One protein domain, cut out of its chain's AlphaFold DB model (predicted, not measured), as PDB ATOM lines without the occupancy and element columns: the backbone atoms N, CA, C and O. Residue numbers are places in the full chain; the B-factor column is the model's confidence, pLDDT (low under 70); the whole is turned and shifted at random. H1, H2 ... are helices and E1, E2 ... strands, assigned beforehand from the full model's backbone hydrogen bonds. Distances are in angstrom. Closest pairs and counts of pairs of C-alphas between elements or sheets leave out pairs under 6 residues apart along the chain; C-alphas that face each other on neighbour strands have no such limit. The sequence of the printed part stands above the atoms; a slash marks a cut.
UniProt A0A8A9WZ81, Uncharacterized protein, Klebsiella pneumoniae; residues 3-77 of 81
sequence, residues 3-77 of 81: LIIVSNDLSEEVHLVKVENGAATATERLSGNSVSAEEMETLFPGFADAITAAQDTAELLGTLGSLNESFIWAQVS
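This is residues 3 to 77 of the 81 residues of an uncharacterized protein of Klebsiella pneumoniae (UniProt A0A8A9WZ81). A strongly twisted sheet of four strands, E3, E2, E1 and E4, makes one wall of a rounded body, and three helices gather on one side of it. H3 covers the edge strand E4, while H2, packed on H3, and H1 sit toward the other edge, E3. The printed part has 75 residues with four named strands and three named helices, in the order E1 E2 E3 H1 H2 H3 E4; the sheet is antiparallel throughout, and the class is mixed, helices and strands. It is compact, with a radius of gyration of the C-alphas of 11.3 A and spans of 30 by 25 by 23 A.

The sheet runs E3, residues 23 to 28, E2, residues 13 to 20, E1, residues 3 to 7, and E4, residues 71 to 77. E1, E2 and E3 form a meander, each strand the antiparallel neighbour of the one before, with hairpins E1 and E2, and E2 and E3. Within hydrogen-bond range are N 18 and O 25 at 2.8 A between E2 and E3, N 5 and O 15 at 2.9 A between E1 and E2, and N 4 and O 74 at 2.8 A between E1 and E4. E3 and E4 are apart. H3, residues 57 to 67, is on the sheet at a height of 8.4 A and lies over E4, along the strands at 19 degrees on the local plane; their closest C-alphas are those of Gly 65 and Trp 73, 6.0 A apart. H2, residues 47 to 53, touches H3, the closest C-alphas being those of Ala 50 and Thr 63 at 6.5 A. This helical hairpin has a shallow tilt of 32 degrees, its helices running opposite ways. H1, residues 37 to 43, touches H2, with the C-alphas of Glu 41 and Phe 47 closest at 5.6 A, and their lines are only just about perpendicular, at 71 degrees. H1 and H2 are on the sheet but only graze it; H1 and H3 are apart. In H1, H2 and H3 every O i to N i+4 pair is within hydrogen-bond range. Residues 26 to 27 of E3 pair antiparallel with residues 34 to 35.

E2 measures 21.4 A from first to last C-alpha, E4 18.7 A, E3 17.2 A and E1 13.5 A. H3 measures 15.6 A, H2 10.1 A and H1 9.9 A. E1 begins at C-alpha 3 (198.560, 207.791, 219.443), H3 begins at C-alpha 57 (189.364, 211.940, 218.727), and E4 ends at C-alpha 77 (197.777, 211.479, 225.568).

The C-alphas of Asp 9 and Asn 21 are the two farthest apart, at 31.4 A. The printed part has no cut. The link from E3 to H1 is short, the other links are tight, and no link is long. The mean pLDDT of the printed part is 91.1, with residues 10 and 13 under 70.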
ATOM      1  N   LEU A   3     199.113 209.112 219.695       94.25
ATOM      2  CA  LEU A   3     198.560 207.791 219.443       94.25
ATOM      3  C   LEU A   3     199.686 206.751 219.422       94.25
ATOM      4  O   LEU A   3     200.848 207.079 219.167       94.25
ATOM      5  N   ILE A   4     199.324 205.498 219.654       93.50
ATOM      6  CA  ILE A   4     200.172 204.337 219.411       93.50
ATOM      7  C   ILE A   4     199.440 203.353 218.502       93.50
ATOM      8  O   ILE A   4     198.218 203.208 218.587       93.50
ATOM      9  N   ILE A   5     200.207 202.705 217.633       92.38
ATOM     10  CA  ILE A   5     199.764 201.617 216.769       92.38
ATOM     11  C   ILE A   5     200.323 200.326 217.347       92.38
ATOM     12  O   ILE A   5     201.535 200.213 217.545       92.38
ATOM     13  N   VAL A   6     199.451 199.358 217.597       89.31
ATOM     14  CA  VAL A   6     199.833 198.013 218.041       89.31
ATOM     15  C   VAL A   6     199.284 196.985 217.066       89.31
ATOM     16  O   VAL A   6     198.228 197.204 216.471       89.31
ATOM     17  N   SER A   7     199.983 195.873 216.875       86.50
ATOM     18  CA  SER A   7     199.435 194.763 216.104       86.50
ATOM     19  C   SER A   7     198.197 194.197 216.813       86.50
ATOM     20  O   SER A   7     198.122 194.154 218.042       86.50
ATOM     21  N   ASN A   8     197.183 193.781 216.053       84.06
ATOM     22  CA  ASN A   8     195.929 193.263 216.613       84.06
ATOM     23  C   ASN A   8     196.111 191.876 217.269       84.06
ATOM     24  O   ASN A   8     195.333 191.468 218.124       84.06
ATOM     25  N   ASP A   9     197.193 191.170 216.935       84.62
ATOM     26  CA  ASP A   9     197.637 189.975 217.664       84.62
ATOM     27  C   ASP A   9     198.436 190.296 218.945       84.62
ATOM     28  O   ASP A   9     198.869 189.380 219.646       84.62
ATOM     29  N   LEU A  10     198.609 191.588 219.260       69.94
ATOM     30  CA  LEU A  10     199.335 192.136 220.410       69.94
ATOM     31  C   LEU A  10     200.808 191.707 220.494       69.94
ATOM     32  O   LEU A  10     201.425 191.835 221.553       69.94
ATOM     33  N   SER A  11     201.367 191.184 219.404       76.38
ATOM     34  CA  SER A  11     202.759 190.747 219.358       76.38
ATOM     35  C   SER A  11     203.743 191.918 219.377       76.38
ATOM     36  O   SER A  11     204.816 191.781 219.966       76.38
ATOM     37  N   GLU A  12     203.382 193.073 218.801       74.69
ATOM     38  CA  GLU A  12     204.292 194.207 218.643       74.69
ATOM     39  C   GLU A  12     203.601 195.573 218.825       74.69
ATOM     40  O   GLU A  12     202.549 195.866 218.248       74.69
ATOM     41  N   GLU A  13     204.236 196.454 219.608       68.06
ATOM     42  CA  GLU A  13     203.991 197.898 219.530       68.06
ATOM     43  C   GLU A  13     204.816 198.469 218.375       68.06
ATOM     44  O   GLU A  13     206.047 198.393 218.391       68.06
ATOM     45  N   VAL A  14     204.154 199.066 217.389       79.12
ATOM     46  CA  VAL A  14     204.771 199.313 216.082       79.12
ATOM     47  C   VAL A  14     205.244 200.763 215.970       79.12
ATOM     48  O   VAL A  14     206.437 201.043 215.806       79.12
ATOM     49  N   HIS A  15     204.331 201.719 216.155       87.75
ATOM     50  CA  HIS A  15     204.616 203.134 215.908       87.75
ATOM     51  C   HIS A  15     203.982 204.059 216.946       87.75
ATOM     52  O   HIS A  15     202.868 203.830 217.414       87.75
ATOM     53  N   LEU A  16     204.680 205.152 217.252       92.19
ATOM     54  CA  LEU A  16     204.148 206.308 217.967       92.19
ATOM     55  C   LEU A  16     203.784 207.388 216.947       92.19
ATOM     56  O   LEU A  16     204.623 207.784 216.141       92.19
ATOM     57  N   VAL A  17     202.549 207.882 217.001       94.00
ATOM     58  CA  VAL A  17     202.045 208.902 216.078       94.00
ATOM     59  C   VAL A  17     201.660 210.154 216.849       94.00
ATOM     60  O   VAL A  17     200.881 210.105 217.800       94.00
ATOM     61  N   LYS A  18     202.191 211.302 216.438       94.31
ATOM     62  CA  LYS A  18     201.835 212.610 216.982       94.31
ATOM     63  C   LYS A  18     200.978 213.353 215.968       94.31
ATOM     64  O   LYS A  18     201.414 213.562 214.844       94.31
ATOM     65  N   VAL A  19     199.787 213.776 216.381       92.50
ATOM     66  CA  VAL A  19     198.841 214.531 215.548       92.50
ATOM     67  C   VAL A  19     198.724 215.959 216.066       92.50
ATOM     68  O   VAL A  19     198.315 216.173 217.213       92.50
ATOM     69  N   GLU A  20     199.081 216.936 215.237       89.62
ATOM     70  CA  GLU A  20     199.027 218.369 215.547       89.62
ATOM     71  C   GLU A  20     198.668 219.177 214.294       89.62
ATOM     72  O   GLU A  20     199.232 218.958 213.227       89.62
ATOM     73  N   ASN A  21     197.748 220.140 214.431       85.44
ATOM     74  CA  ASN A  21     197.345 221.064 213.360       85.44
ATOM     75  C   ASN A  21     196.947 220.375 212.034       85.44
ATOM     76  O   ASN A  21     197.319 220.850 210.964       85.44
ATOM     77  N   GLY A  22     196.216 219.254 212.101       85.25
ATOM     78  CA  GLY A  22     195.774 218.508 210.912       85.25
ATOM     79  C   GLY A  22     196.888 217.744 210.189       85.25
ATOM     80  O   GLY A  22     196.697 217.306 209.063       85.25
ATOM     81  N   ALA A  23     198.054 217.586 210.816       90.12
ATOM     82  CA  ALA A  23     199.156 216.784 210.306       90.12
ATOM     83  C   ALA A  23     199.565 215.724 211.331       90.12
ATOM     84  O   ALA A  23     199.402 215.909 212.542       90.12
ATOM     85  N   ALA A  24     200.136 214.626 210.840       93.62
ATOM     86  CA  ALA A  24     200.663 213.560 211.673       93.62
ATOM     87  C   ALA A  24     202.137 213.295 211.370       93.62
ATOM     88  O   ALA A  24     202.555 213.276 210.213       93.62
ATOM     89  N   THR A  25     202.916 213.052 212.419       94.31
ATOM     90  CA  THR A  25     204.266 212.498 212.319       94.31
ATOM     91  C   THR A  25     204.305 211.151 213.020       94.31
ATOM     92  O   THR A  25     203.755 210.999 214.111       94.31
ATOM     93  N   ALA A  26     204.942 210.171 212.392       94.69
ATOM     94  CA  ALA A  26     205.058 208.819 212.913       94.69
ATOM     95  C   ALA A  26     206.528 208.473 213.163       94.69
ATOM     96  O   ALA A  26     207.411 208.857 212.395       94.69
ATOM     97  N   THR A  27     206.788 207.755 214.250       94.75
ATOM     98  CA  THR A  27     208.109 207.214 214.577       94.75
ATOM     99  C   THR A  27     207.989 205.763 215.015       94.75
ATOM    100  O   THR A  27     207.084 205.423 215.777       94.75
ATOM    101  N   GLU A  28     208.924 204.919 214.600       90.62
ATOM    102  CA  GLU A  28     209.076 203.556 215.105       90.62
ATOM    103  C   GLU A  28     209.302 203.566 216.621       90.62
ATOM    104  O   GLU A  28     210.136 204.313 217.143       90.62
ATOM    105  N   ARG A  29     208.564 202.726 217.352       85.75
ATOM    106  CA  ARG A  29     208.556 202.770 218.821       85.75
ATOM    107  C   ARG A  29     209.900 202.384 219.448       85.75
ATOM    108  O   ARG A  29     210.269 202.963 220.474       85.75
ATOM    109  N   LEU A  30     210.582 201.400 218.855       84.56
ATOM    110  CA  LEU A  30     211.812 200.796 219.379       84.56
ATOM    111  C   LEU A  30     213.075 201.540 218.941       84.56
ATOM    112  O   LEU A  30     213.953 201.795 219.762       84.56
ATOM    113  N   SER A  31     213.174 201.880 217.657       86.81
ATOM    114  CA  SER A  31     214.352 202.541 217.085       86.81
ATOM    115  C   SER A  31     214.306 204.066 217.247       86.81
ATOM    116  O   SER A  31     215.352 204.712 217.256       86.81
ATOM    117  N   GLY A  32     213.106 204.648 217.368       88.56
ATOM    118  CA  GLY A  32     212.890 206.094 217.319       88.56
ATOM    119  C   GLY A  32     213.042 206.698 215.920       88.56
ATOM    120  O   GLY A  32     213.008 207.923 215.793       88.56
ATOM    121  N   ASN A  33     213.217 205.878 214.880       91.38
ATOM    122  CA  ASN A  33     213.326 206.359 213.506       91.38
ATOM    123  C   ASN A  33     212.007 206.976 213.047       91.38
ATOM    124  O   ASN A  33     210.929 206.483 213.378       91.38
ATOM    125  N   SER A  34     212.090 208.032 212.244       92.75
ATOM    126  CA  SER A  34     210.914 208.585 211.575       92.75
ATOM    127  C   SER A  34     210.371 207.597 210.549       92.75
ATOM    128  O   SER A  34     211.128 207.070 209.739       92.75
ATOM    129  N   VAL A  35     209.055 207.419 210.552       93.06
ATOM    130  CA  VAL A  35     208.315 206.678 209.528       93.06
ATOM    131  C   VAL A  35     207.849 207.682 208.485       93.06
ATOM    132  O   VAL A  35     207.361 208.767 208.821       93.06
ATOM    133  N   SER A  36     208.038 207.352 207.214       92.62
ATOM    134  CA  SER A  36     207.643 208.252 206.133       92.62
ATOM    135  C   SER A  36     206.119 208.303 205.972       92.62
ATOM    136  O   SER A  36     205.407 207.360 206.311       92.62
ATOM    137  N   ALA A  37     205.602 209.402 205.416       90.50
ATOM    138  CA  ALA A  37     204.176 209.501 205.100       90.50
ATOM    139  C   ALA A  37     203.743 208.451 204.058       90.50
ATOM    140  O   ALA A  37     202.651 207.913 204.163       90.50
ATOM    141  N   GLU A  38     204.610 208.127 203.094       93.94
ATOM    142  CA  GLU A  38     204.358 207.094 202.078       93.94
ATOM    143  C   GLU A  38     204.238 205.696 202.697       93.94
ATOM    144  O   GLU A  38     203.371 204.911 202.321       93.94
ATOM    145  N   GLU A  39     205.075 205.393 203.688       93.56
ATOM    146  CA  GLU A  39     205.012 204.134 204.427       93.56
ATOM    147  C   GLU A  39     203.746 204.044 205.283       93.56
ATOM    148  O   GLU A  39     203.049 203.030 205.242       93.56
ATOM    149  N   MET A  40     203.385 205.129 205.978       94.56
ATOM    150  CA  MET A  40     202.110 205.212 206.698       94.56
ATOM    151  C   MET A  40     200.914 205.007 205.764       94.56
ATOM    152  O   MET A  40     200.006 204.258 206.105       94.56
ATOM    153  N   GLU A  41     200.930 205.619 204.582       95.44
ATOM    154  CA  GLU A  41     199.868 205.494 203.579       95.44
ATOM    155  C   GLU A  41     199.817 204.089 202.957       95.44
ATOM    156  O   GLU A  41     198.750 203.585 202.617       95.44
ATOM    157  N   THR A  42     200.962 203.413 202.855       94.44
ATOM    158  CA  THR A  42     201.036 202.014 202.408       94.44
ATOM    159  C   THR A  42     200.424 201.066 203.442       94.44
ATOM    160  O   THR A  42     199.708 200.135 203.076       94.44
ATOM    161  N   LEU A  43     200.694 201.290 204.733       92.38
ATOM    162  CA  LEU A  43     200.159 200.477 205.830       92.38
ATOM    163  C   LEU A  43     198.682 200.776 206.122       92.38
ATOM    164  O   LEU A  43     197.930 199.871 206.488       92.38
ATOM    165  N   PHE A  44     198.272 202.031 205.949       94.81
ATOM    166  CA  PHE A  44     196.934 202.540 206.233       94.81
ATOM    167  C   PHE A  44     196.457 203.424 205.068       94.81
ATOM    168  O   PHE A  44     196.526 204.650 205.164       94.81
ATOM    169  N   PRO A  45     195.970 202.839 203.959       96.69
ATOM    170  CA  PRO A  45     195.479 203.620 202.825       96.69
ATOM    171  C   PRO A  45     194.332 204.550 203.243       96.69
ATOM    172  O   PRO A  45     193.326 204.089 203.776       96.69
ATOM    173  N   GLY A  46     194.475 205.853 203.006       96.38
ATOM    174  CA  GLY A  46     193.587 206.914 203.487       96.38
ATOM    175  C   GLY A  46     194.039 207.583 204.792       96.38
ATOM    176  O   GLY A  46     193.274 208.358 205.371       96.38
ATOM    177  N   PHE A  47     195.252 207.307 205.282       95.88
ATOM    178  CA  PHE A  47     195.756 207.848 206.547       95.88
ATOM    179  C   PHE A  47     195.787 209.378 206.554       95.88
ATOM    180  O   PHE A  47     195.264 210.001 207.480       95.88
ATOM    181  N   ALA A  48     196.370 209.995 205.524       95.06
ATOM    182  CA  ALA A  48     196.475 211.454 205.459       95.06
ATOM    183  C   ALA A  48     195.094 212.138 205.432       95.06
ATOM    184  O   ALA A  48     194.883 213.153 206.109       95.06
ATOM    185  N   ASP A  49     194.143 211.550 204.706       95.88
ATOM    186  CA  ASP A  49     192.771 212.052 204.606       95.88
ATOM    187  C   ASP A  49     192.042 211.937 205.949       95.88
ATOM    188  O   ASP A  49     191.428 212.906 206.395       95.88
ATOM    189  N   ALA A  50     192.174 210.802 206.645       95.81
ATOM    190  CA  ALA A  50     191.594 210.605 207.973       95.81
ATOM    191  C   ALA A  50     192.124 211.630 208.990       95.81
ATOM    192  O   ALA A  50     191.345 212.215 209.745       95.81
ATOM    193  N   ILE A  51     193.435 211.895 208.982       94.94
ATOM    194  CA  ILE A  51     194.065 212.894 209.859       94.94
ATOM    195  C   ILE A  51     193.562 214.311 209.560       94.94
ATOM    196  O   ILE A  51     193.358 215.096 210.486       94.94
ATOM    197  N   THR A  52     193.369 214.639 208.282       94.31
ATOM    198  CA  THR A  52     192.952 215.981 207.852       94.31
ATOM    199  C   THR A  52     191.461 216.228 208.099       94.31
ATOM    200  O   THR A  52     191.072 217.348 208.427       94.31
ATOM    201  N   ALA A  53     190.624 215.203 207.929       93.31
ATOM    202  CA  ALA A  53     189.170 215.322 208.017       93.31
ATOM    203  C   ALA A  53     188.631 215.255 209.453       93.31
ATOM    204  O   ALA A  53     187.590 215.856 209.729       93.31
ATOM    205  N   ALA A  54     189.318 214.543 210.352       92.12
ATOM    206  CA  ALA A  54     188.815 214.277 211.694       92.12
ATOM    207  C   ALA A  54     188.511 215.553 212.489       92.12
ATOM    208  O   ALA A  54     189.363 216.433 212.636       92.12
ATOM    209  N   GLN A  55     187.301 215.617 213.044       90.31
ATOM    210  CA  GLN A  55     186.858 216.718 213.896       90.31
ATOM    211  C   GLN A  55     187.095 216.421 215.374       90.31
ATOM    212  O   GLN A  55     187.343 217.333 216.153       90.31
ATOM    213  N   ASP A  56     187.059 215.149 215.767       93.44
ATOM    214  CA  ASP A  56     187.326 214.744 217.138       93.44
ATOM    215  C   ASP A  56     188.139 213.446 217.228       93.44
ATOM    216  O   ASP A  56     188.457 212.773 216.246       93.44
ATOM    217  N   THR A  57     188.529 213.113 218.457       93.00
ATOM    218  CA  THR A  57     189.364 211.940 218.727       93.00
ATOM    219  C   THR A  57     188.647 210.619 218.434       93.00
ATOM    220  O   THR A  57     189.284 209.676 217.970       93.00
ATOM    221  N   ALA A  58     187.350 210.522 218.728       92.81
ATOM    222  CA  ALA A  58     186.600 209.280 218.574       92.81
ATOM    223  C   ALA A  58     186.359 208.970 217.092       92.81
ATOM    224  O   ALA A  58     186.563 207.831 216.668       92.81
ATOM    225  N   GLU A  59     186.002 209.985 216.304       94.06
ATOM    226  CA  GLU A  59     185.894 209.898 214.847       94.06
ATOM    227  C   GLU A  59     187.228 209.479 214.218       94.06
ATOM    228  O   GLU A  59     187.263 208.556 213.396       94.06
ATOM    229  N   LEU A  60     188.335 210.103 214.643       95.12
ATOM    230  CA  LEU A  60     189.659 209.767 214.127       95.12
ATOM    231  C   LEU A  60     190.025 208.308 214.412       95.12
ATOM    232  O   LEU A  60     190.415 207.584 213.500       95.12
ATOM    233  N   LEU A  61     189.891 207.863 215.665       94.69
ATOM    234  CA  LEU A  61     190.228 206.491 216.052       94.69
ATOM    235  C   LEU A  61     189.344 205.460 215.345       94.69
ATOM    236  O   LEU A  61     189.852 204.426 214.915       94.69
ATOM    237  N   GLY A  62     188.047 205.745 215.195       94.56
ATOM    238  CA  GLY A  62     187.128 204.880 214.457       94.56
ATOM    239  C   GLY A  62     187.522 204.745 212.987       94.56
ATOM    240  O   GLY A  62     187.578 203.632 212.465       94.56
ATOM    241  N   THR A  63     187.869 205.862 212.343       96.12
ATOM    242  CA  THR A  63     188.307 205.874 210.942       96.12
ATOM    243  C   THR A  63     189.625 205.121 210.781       96.12
ATOM    244  O   THR A  63     189.687 204.173 210.003       96.12
ATOM    245  N   LEU A  64     190.653 205.467 211.565       95.56
ATOM    246  CA  LEU A  64     191.978 204.837 211.502       95.56
ATOM    247  C   LEU A  64     191.930 203.326 211.767       95.56
ATOM    248  O   LEU A  64     192.591 202.562 211.064       95.56
ATOM    249  N   GLY A  65     191.119 202.886 212.735       93.88
ATOM    250  CA  GLY A  65     190.917 201.464 213.029       93.88
ATOM    251  C   GLY A  65     190.282 200.681 211.879       93.88
ATOM    252  O   GLY A  65     190.526 199.486 211.752       93.88
ATOM    253  N   SER A  66     189.512 201.346 211.012       95.12
ATOM    254  CA  SER A  66     188.913 200.718 209.829       95.12
ATOM    255  C   SER A  66     189.844 200.657 208.612       95.12
ATOM    256  O   SER A  66     189.593 199.868 207.704       95.12
ATOM    257  N   LEU A  67     190.924 201.454 208.580       95.81
ATOM    258  CA  LEU A  67     191.852 201.480 207.440       95.81
ATOM    259  C   LEU A  67     192.690 200.201 207.341       95.81
ATOM    260  O   LEU A  67     193.064 199.791 206.244       95.81
ATOM    261  N   ASN A  68     192.994 199.575 208.483       93.50
ATOM    262  CA  ASN A  68     193.685 198.292 208.534       93.50
ATOM    263  C   ASN A  68     193.396 197.555 209.852       93.50
ATOM    264  O   ASN A  68     193.996 197.844 210.885       93.50
ATOM    265  N   GLU A  69     192.525 196.547 209.789       91.75
ATOM    266  CA  GLU A  69     192.082 195.747 210.944       91.75
ATOM    267  C   GLU A  69     193.187 194.868 211.560       91.75
ATOM    268  O   GLU A  69     193.010 194.291 212.636       91.75
ATOM    269  N   SER A  70     194.345 194.758 210.900       90.75
ATOM    270  CA  SER A  70     195.515 194.056 211.447       90.75
ATOM    271  C   SER A  70     196.184 194.838 212.579       90.75
ATOM    272  O   SER A  70     197.036 194.286 213.275       90.75
ATOM    273  N   PHE A  71     195.802 196.103 212.782       91.50
ATOM    274  CA  PHE A  71     196.353 196.977 213.807       91.50
ATOM    275  C   PHE A  71     195.252 197.635 214.635       91.50
ATOM    276  O   PHE A  71     194.151 197.910 214.164       91.50
ATOM    277  N   ILE A  72     195.583 197.930 215.885       91.75
ATOM    278  CA  ILE A  72     194.747 198.694 216.800       91.75
ATOM    279  C   ILE A  72     195.398 200.057 217.007       91.75
ATOM    280  O   ILE A  72     196.600 200.168 217.259       91.75
ATOM    281  N   TRP A  73     194.571 201.097 216.955       93.75
ATOM    282  CA  TRP A  73     194.954 202.461 217.287       93.75
ATOM    283  C   TRP A  73     194.509 202.793 218.705       93.75
ATOM    284  O   TRP A  73     193.332 202.666 219.041       93.75
ATOM    285  N   ALA A  74     195.441 203.257 219.532       90.88
ATOM    286  CA  ALA A  74     195.144 203.669 220.896       90.88
ATOM    287  C   ALA A  74     195.626 205.095 221.161       90.88
ATOM    288  O   ALA A  74     196.740 205.483 220.812       90.88
ATOM    289  N   GLN A  75     194.781 205.885 221.819       92.94
ATOM    290  CA  GLN A  75     195.142 207.207 222.310       92.94
ATOM    291  C   GLN A  75     195.981 207.086 223.579       92.94
ATOM    292  O   GLN A  75     195.575 206.448 224.547       92.94
ATOM    293  N   VAL A  76     197.136 207.747 223.585       90.31
ATOM    294  CA  VAL A  76     198.062 207.740 224.725       90.31
ATOM    295  C   VAL A  76     197.936 209.025 225.537       90.31
ATOM    296  O   VAL A  76     197.930 208.987 226.765       90.31
ATOM    297  N   SER A  77     197.857 210.186 224.875       92.06
ATOM    298  CA  SER A  77     197.777 211.479 225.568       92.06
ATOM    299  C   SER A  77     197.255 212.626 224.698       92.06
ATOM    300  O   SER A  77     197.311 212.594 223.466       92.06
TER     301      SER A  77